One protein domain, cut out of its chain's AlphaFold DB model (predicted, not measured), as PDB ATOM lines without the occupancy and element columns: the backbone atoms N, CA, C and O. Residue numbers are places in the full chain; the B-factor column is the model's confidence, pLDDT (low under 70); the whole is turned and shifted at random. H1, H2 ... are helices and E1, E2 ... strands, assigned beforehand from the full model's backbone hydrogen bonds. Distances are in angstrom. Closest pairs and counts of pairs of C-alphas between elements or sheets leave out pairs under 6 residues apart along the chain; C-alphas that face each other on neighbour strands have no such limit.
ATOM      1  N   GLN A 212     -16.727  -8.912  30.217       74.31
ATOM      2  CA  GLN A 212     -17.948  -9.643  30.605       74.31
ATOM      3  C   GLN A 212     -19.243  -8.802  30.578       74.31
ATOM      4  O   GLN A 212     -20.327  -9.375  30.529       74.31
ATOM      5  N   GLY A 213     -19.141  -7.468  30.618       76.94
ATOM      6  CA  GLY A 213     -20.279  -6.546  30.501       76.94
ATOM      7  C   GLY A 213     -20.566  -6.038  29.082       76.94
ATOM      8  O   GLY A 213     -21.544  -5.318  28.895       76.94
ATOM      9  N   ASP A 214     -19.739  -6.374  28.086       84.75
ATOM     10  CA  ASP A 214     -19.995  -6.002  26.690       84.75
ATOM     11  C   ASP A 214     -21.026  -6.955  26.046       84.75
ATOM     12  O   ASP A 214     -21.120  -8.120  26.441       84.75
ATOM     13  N   PRO A 215     -21.782  -6.525  25.014       78.44
ATOM     14  CA  PRO A 215     -22.789  -7.367  24.367       78.44
ATOM     15  C   PRO A 215     -22.244  -8.720  23.878       78.44
ATOM     16  O   PRO A 215     -21.178  -8.795  23.256       78.44
ATOM     17  N   VAL A 216     -22.990  -9.798  24.132       78.62
ATOM     18  CA  VAL A 216     -22.596 -11.162  23.742       78.62
ATOM     19  C   VAL A 216     -22.538 -11.289  22.214       78.62
ATOM     20  O   VAL A 216     -23.433 -10.827  21.509       78.62
ATOM     21  N   SER A 217     -21.484 -11.938  21.713       80.38
ATOM     22  CA  SER A 217     -21.230 -12.195  20.290       80.38
ATOM     23  C   SER A 217     -20.997 -13.692  20.071       80.38
ATOM     24  O   SER A 217     -20.295 -14.322  20.860       80.38
ATOM     25  N   LEU A 218     -21.541 -14.262  18.990       76.19
ATOM     26  CA  LEU A 218     -21.427 -15.696  18.663       76.19
ATOM     27  C   LEU A 218     -20.013 -16.136  18.235       76.19
ATOM     28  O   LEU A 218     -19.738 -17.328  18.105       76.19
ATOM     29  N   ARG A 219     -19.111 -15.182  18.000       78.88
ATOM     30  CA  ARG A 219     -17.660 -15.389  17.871       78.88
ATOM     31  C   ARG A 219     -16.933 -14.277  18.620       78.88
ATOM     32  O   ARG A 219     -17.541 -13.247  18.923       78.88
ATOM     33  N   ARG A 220     -15.624 -14.444  18.847       78.50
ATOM     34  CA  ARG A 220     -14.759 -13.344  19.294       78.50
ATOM     35  C   ARG A 220     -14.973 -12.133  18.382       78.50
ATOM     36  O   ARG A 220     -14.832 -12.230  17.167       78.50
ATOM     37  N   ALA A 221     -15.342 -11.030  19.011       84.38
ATOM     38  CA  ALA A 221     -15.468  -9.715  18.423       84.38
ATOM     39  C   ALA A 221     -14.801  -8.774  19.419       84.38
ATOM     40  O   ALA A 221     -15.255  -8.679  20.565       84.38
ATOM     41  N   ASP A 222     -13.723  -8.136  18.990       91.12
ATOM     42  CA  ASP A 222     -12.950  -7.196  19.792       91.12
ATOM     43  C   ASP A 222     -13.378  -5.765  19.433       91.12
ATOM     44  O   ASP A 222     -13.976  -5.525  18.381       91.12
ATOM     45  N   TRP A 223     -13.117  -4.815  20.325       94.81
ATOM     46  CA  TRP A 223     -13.299  -3.393  20.062       94.81
ATOM     47  C   TRP A 223     -12.157  -2.885  19.187       94.81
ATOM     48  O   TRP A 223     -10.993  -2.978  19.576       94.81
ATOM     49  N   GLU A 224     -12.484  -2.299  18.041       95.19
ATOM     50  CA  GLU A 224     -11.525  -1.649  17.152       95.19
ATOM     51  C   GLU A 224     -11.728  -0.135  17.191       95.19
ATOM     52  O   GLU A 224     -12.853   0.367  17.123       95.19
ATOM     53  N   ARG A 225     -10.637   0.628  17.300       95.12
ATOM     54  CA  ARG A 225     -10.734   2.090  17.246       95.12
ATOM     55  C   ARG A 225     -10.912   2.536  15.798       95.12
ATOM     56  O   ARG A 225     -10.150   2.142  14.920       95.12
ATOM     57  N   ASN A 226     -11.896   3.379  15.536       92.94
ATOM     58  CA  ASN A 226     -12.208   3.870  14.205       92.94
ATOM     59  C   ASN A 226     -11.257   5.025  13.828       92.94
ATOM     60  O   ASN A 226     -11.338   6.101  14.429       92.94
ATOM     61  N   PRO A 227     -10.382   4.873  12.814       89.19
ATOM     62  CA  PRO A 227      -9.358   5.873  12.498       89.19
ATOM     63  C   PRO A 227      -9.906   7.186  11.917       89.19
ATOM     64  O   PRO A 227      -9.135   8.128  11.739       89.19
ATOM     65  N   ARG A 228     -11.201   7.258  11.574       88.88
ATOM     66  CA  ARG A 228     -11.838   8.464  11.014       88.88
ATOM     67  C   ARG A 228     -12.642   9.242  12.052       88.88
ATOM     68  O   ARG A 228     -12.652  10.468  12.006       88.88
ATOM     69  N   THR A 229     -13.336   8.544  12.952       90.56
ATOM     70  CA  THR A 229     -14.217   9.160  13.962       90.56
ATOM     71  C   THR A 229     -13.576   9.241  15.347       90.56
ATOM     72  O   THR A 229     -13.980  10.078  16.148       90.56
ATOM     73  N   GLY A 230     -12.588   8.387  15.639       89.62
ATOM     74  CA  GLY A 230     -12.012   8.215  16.973       89.62
ATOM     75  C   GLY A 230     -12.880   7.398  17.939       89.62
ATOM     76  O   GLY A 230     -12.449   7.182  19.069       89.62
ATOM     77  N   ALA A 231     -14.062   6.942  17.512       94.19
ATOM     78  CA  ALA A 231     -14.919   6.053  18.293       94.19
ATOM     79  C   ALA A 231     -14.291   4.658  18.447       94.19
ATOM     80  O   ALA A 231     -13.414   4.276  17.675       94.19
ATOM     81  N   TRP A 232     -14.774   3.888  19.419       96.25
ATOM     82  CA  TRP A 232     -14.526   2.449  19.494       96.25
ATOM     83  C   TRP A 232     -15.762   1.725  18.974       96.25
ATOM     84  O   TRP A 232     -16.840   1.873  19.550       96.25
ATOM     85  N   ASP A 233     -15.596   0.963  17.896       94.69
ATOM     86  CA  ASP A 233     -16.656   0.228  17.209       94.69
ATOM     87  C   ASP A 233     -16.370  -1.283  17.290       94.69
ATOM     88  O   ASP A 233     -15.217  -1.709  17.374       94.69
ATOM     89  N   ARG A 234     -17.414  -2.118  17.292       91.06
ATOM     90  CA  ARG A 234     -17.293  -3.572  17.460       91.06
ATOM     91  C   ARG A 234     -18.299  -4.329  16.604       91.06
ATOM     92  O   ARG A 234     -19.504  -4.117  16.702       91.06
ATOM     93  N   ASN A 235     -17.796  -5.266  15.804       88.00
ATOM     94  CA  ASN A 235     -18.592  -6.107  14.906       88.00
ATOM     95  C   ASN A 235     -19.169  -7.323  15.654       88.00
ATOM     96  O   ASN A 235     -18.619  -8.423  15.601       88.00
ATOM     97  N   VAL A 236     -20.270  -7.124  16.380       87.62
ATOM     98  CA  VAL A 236     -20.947  -8.168  17.164       87.62
ATOM     99  C   VAL A 236     -21.718  -9.106  16.238       87.62
ATOM    100  O   VAL A 236     -22.627  -8.684  15.524       87.62
ATOM    101  N   ILE A 237     -21.390 -10.400  16.264       81.00
ATOM    102  CA  ILE A 237     -22.123 -11.413  15.496       81.00
ATOM    103  C   ILE A 237     -23.320 -11.870  16.326       81.00
ATOM    104  O   ILE A 237     -23.147 -12.539  17.343       81.00
ATOM    105  N   VAL A 238     -24.529 -11.514  15.886       81.00
ATOM    106  CA  VAL A 238     -25.795 -11.788  16.600       81.00
ATOM    107  C   VAL A 238     -26.564 -12.993  16.045       81.00
ATOM    108  O   VAL A 238     -27.528 -13.458  16.649       81.00
ATOM    109  N   GLY A 239     -26.146 -13.515  14.893       74.94
ATOM    110  CA  GLY A 239     -26.769 -14.650  14.217       74.94
ATOM    111  C   GLY A 239     -26.025 -15.011  12.935       74.94
ATOM    112  O   GLY A 239     -24.955 -14.468  12.656       74.94
ATOM    113  N   PHE A 240     -26.614 -15.897  12.137       74.38
ATOM    114  CA  PHE A 240     -26.152 -16.231  10.791       74.38
ATOM    115  C   PHE A 240     -27.370 -16.282   9.860       74.38
ATOM    116  O   PHE A 240     -28.369 -16.900  10.219       74.38
ATOM    117  N   GLU A 241     -27.312 -15.642   8.687       68.44
ATOM    118  CA  GLU A 241     -28.426 -15.690   7.717       68.44
ATOM    119  C   GLU A 241     -28.488 -17.051   7.009       68.44
ATOM    120  O   GLU A 241     -29.561 -17.555   6.686       68.44
ATOM    121  N   GLN A 242     -27.313 -17.645   6.787       70.44
ATOM    122  CA  GLN A 242     -27.077 -18.981   6.241       70.44
ATOM    123  C   GLN A 242     -25.790 -19.544   6.878       70.44
ATOM    124  O   GLN A 242     -24.994 -18.758   7.409       70.44
ATOM    125  N   PRO A 243     -25.528 -20.865   6.837       67.25
ATOM    126  CA  PRO A 243     -24.307 -21.449   7.392       67.25
ATOM    127  C   PRO A 243     -23.035 -20.730   6.916       67.25
ATOM    128  O   PRO A 243     -22.703 -20.733   5.735       67.25
ATOM    129  N   GLY A 244     -22.327 -20.092   7.852       68.75
ATOM    130  CA  GLY A 244     -21.092 -19.346   7.589       68.75
ATOM    131  C   GLY A 244     -21.250 -17.846   7.301       68.75
ATOM    132  O   GLY A 244     -20.257 -17.137   7.447       68.75
ATOM    133  N   VAL A 245     -22.451 -17.342   6.983       78.44
ATOM    134  CA  VAL A 245     -22.714 -15.916   6.679       78.44
ATOM    135  C   VAL A 245     -23.238 -15.192   7.932       78.44
ATOM    136  O   VAL A 245     -24.400 -15.397   8.293       78.44
ATOM    137  N   PRO A 246     -22.419 -14.390   8.644       78.75
ATOM    138  CA  PRO A 246     -22.806 -13.797   9.922       78.75
ATOM    139  C   PRO A 246     -23.726 -12.581   9.766       78.75
ATOM    140  O   PRO A 246     -23.484 -11.706   8.938       78.75
ATOM    141  N   ILE A 247     -24.720 -12.471  10.649       78.56
ATOM    142  CA  ILE A 247     -25.445 -11.219  10.893       78.56
ATOM    143  C   ILE A 247     -24.576 -10.382  11.834       78.56
ATOM    144  O   ILE A 247     -24.437 -10.717  13.014       78.56
ATOM    145  N   ILE A 248     -23.982  -9.314  11.305       81.62
ATOM    146  CA  ILE A 248     -23.135  -8.383  12.057       81.62
ATOM    147  C   ILE A 248     -23.972  -7.175  12.482       81.62
ATOM    148  O   ILE A 248     -24.586  -6.511  11.647       81.62
ATOM    149  N   ARG A 249     -23.948  -6.860  13.778       85.69
ATOM    150  CA  ARG A 249     -24.378  -5.574  14.329       85.69
ATOM    151  C   ARG A 249     -23.129  -4.784  14.715       85.69
ATOM    152  O   ARG A 249     -22.248  -5.327  15.379       85.69
ATOM    153  N   VAL A 250     -23.039  -3.527  14.285       88.06
ATOM    154  CA  VAL A 250     -21.964  -2.626  14.723       88.06
ATOM    155  C   VAL A 250     -22.411  -1.963  16.019       88.06
ATOM    156  O   VAL A 250     -23.345  -1.163  16.010       88.06
ATOM    157  N   ASP A 251     -21.748  -2.306  17.118       88.75
ATOM    158  CA  ASP A 251     -21.940  -1.661  18.414       88.75
ATOM    159  C   ASP A 251     -20.832  -0.622  18.613       88.75
ATOM    160  O   ASP A 251     -19.653  -0.966  18.545       88.75
ATOM    161  N   SER A 252     -21.191   0.636  18.876       91.88
ATOM    162  CA  SER A 252     -20.238   1.687  19.266       91.88
ATOM    163  C   SER A 252     -20.212   1.846  20.788       91.88
ATOM    164  O   SER A 252     -21.249   1.771  21.452       91.88
ATOM    165  N   ALA A 253     -19.032   2.077  21.362       93.12
ATOM    166  CA  ALA A 253     -18.855   2.192  22.806       93.12
ATOM    167  C   ALA A 253     -19.530   3.455  23.376       93.12
ATOM    168  O   ALA A 253     -19.443   4.542  22.802       93.12
ATOM    169  N   SER A 254     -20.145   3.336  24.558       91.50
ATOM    170  CA  SER A 254     -20.600   4.502  25.328       91.50
ATOM    171  C   SER A 254     -19.409   5.366  25.763       91.50
ATOM    172  O   SER A 254     -18.293   4.865  25.873       91.50
ATOM    173  N   ALA A 255     -19.621   6.649  26.074       91.25
ATOM    174  CA  ALA A 255     -18.527   7.557  26.446       91.25
ATOM    175  C   ALA A 255     -17.685   7.050  27.640       91.25
ATOM    176  O   ALA A 255     -16.460   7.160  27.625       91.25
ATOM    177  N   GLN A 256     -18.322   6.424  28.640       91.31
ATOM    178  CA  GLN A 256     -17.616   5.778  29.750       91.31
ATOM    179  C   GLN A 256     -16.785   4.577  29.271       91.31
ATOM    180  O   GLN A 256     -15.611   4.467  29.624       91.31
ATOM    181  N   ARG A 257     -17.371   3.695  28.448       92.50
ATOM    182  CA  ARG A 257     -16.694   2.490  27.947       92.50
ATOM    183  C   ARG A 257     -15.541   2.842  27.005       92.50
ATOM    184  O   ARG A 257     -14.467   2.267  27.123       92.50
ATOM    185  N   ALA A 258     -15.707   3.853  26.154       93.25
ATOM    186  CA  ALA A 258     -14.637   4.420  25.337       93.25
ATOM    187  C   ALA A 258     -13.479   4.939  26.207       93.25
ATOM    188  O   ALA A 258     -12.328   4.607  25.944       93.25
ATOM    189  N   ALA A 259     -13.768   5.648  27.306       92.00
ATOM    190  CA  ALA A 259     -12.742   6.100  28.246       92.00
ATOM    191  C   ALA A 259     -12.060   4.955  29.027       92.00
ATOM    192  O   ALA A 259     -10.979   5.159  29.577       92.00
ATOM    193  N   GLU A 260     -12.663   3.765  29.126       91.81
ATOM    194  CA  GLU A 260     -12.007   2.541  29.624       91.81
ATOM    195  C   GLU A 260     -11.106   1.913  28.552       91.81
ATOM    196  O   GLU A 260      -9.967   1.553  28.847       91.81
ATOM    197  N   LEU A 261     -11.581   1.840  27.306       94.38
ATOM    198  CA  LEU A 261     -10.836   1.302  26.164       94.38
ATOM    199  C   LEU A 261      -9.631   2.181  25.794       94.38
ATOM    200  O   LEU A 261      -8.556   1.648  25.539       94.38
ATOM    201  N   ASP A 262      -9.745   3.510  25.864       92.56
ATOM    202  CA  ASP A 262      -8.616   4.436  25.695       92.56
ATOM    203  C   ASP A 262      -7.582   4.284  26.835       92.56
ATOM    204  O   ASP A 262      -6.377   4.356  26.587       92.56
ATOM    205  N   ARG A 263      -8.009   3.987  28.076       91.06
ATOM    206  CA  ARG A 263      -7.092   3.651  29.187       91.06
ATOM    207  C   ARG A 263      -6.382   2.313  28.972       91.06
ATOM    208  O   ARG A 263      -5.186   2.226  29.240       91.06
ATOM    209  N   ALA A 264      -7.081   1.297  28.463       89.12
ATOM    210  CA  ALA A 264      -6.482   0.016  28.085       89.12
ATOM    211  C   ALA A 264      -5.499   0.182  26.911       89.12
ATOM    212  O   ALA A 264      -4.382  -0.325  26.957       89.12
TER     213      ALA A 264
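This is residues 212 to 264 of the 988 residues of the protein "PG_binding_1 domain-containing protein" of Lysobacter capsici (UniProt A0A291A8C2). A long hairpin of two strands, E2 and E3, with a bend in E2, makes the length of a flat domain. The short strand E1 lies beside the first residues of E2, and helix H1 crosses that same end over one face of the sheet. The printed part has 53 residues with three named strands followed by one named helix; the sheet runs E1, E2, E3, all antiparallel, and the class is mixed, helices and strands. The whole is only just loose, close to compact, with a radius of gyration of the C-alphas of 12.2 A and spans of 37 by 26 by 14 A.

E2, residues 232 to 242, is the inner strand and bends by 57 degrees at residue 239. It forms a hairpin with E3, residues 245 to 252, at 155 degrees; N 236 and O 249 are 2.9 A apart, within hydrogen-bond range. E1, residues 223 to 225, forms a hairpin with E2 at 130 degrees, with N 224 and O 233 at 2.9 A. The pairing is staggered: E2 pairs with E1 over residues 232 to 233 and with E3 over 233 to 242. E1 and E3 are apart. The three strands form a meander, each the antiparallel neighbour of the one before. H1, residues 255 to 264, is on the sheet at a height of 10.0 A, giving two layers, a helix on one face of a sheet. It runs across the strands, at 86 degrees to E1 on the local plane. The closest C-alphas of E2 and H1, those of Trp 232 and Ala 258, are 6.2 A apart. In H1, 5 of 6 O i to N i+4 pairs are within hydrogen-bond range.

E2 is 28.1 A long from C-alpha 232 at (-14.526, 2.449, 19.494), E3 21.8 A, H1 14.3 A and E1 6.7 A. H1 ends at C-alpha 264, (-6.482, 0.016, 28.085).

The two C-alphas farthest apart, those of Gln 242 and Arg 263, are 37.9 A apart. The printed part has no cut, and no link is long. Residues 241, 243 and 244 have pLDDT under 70.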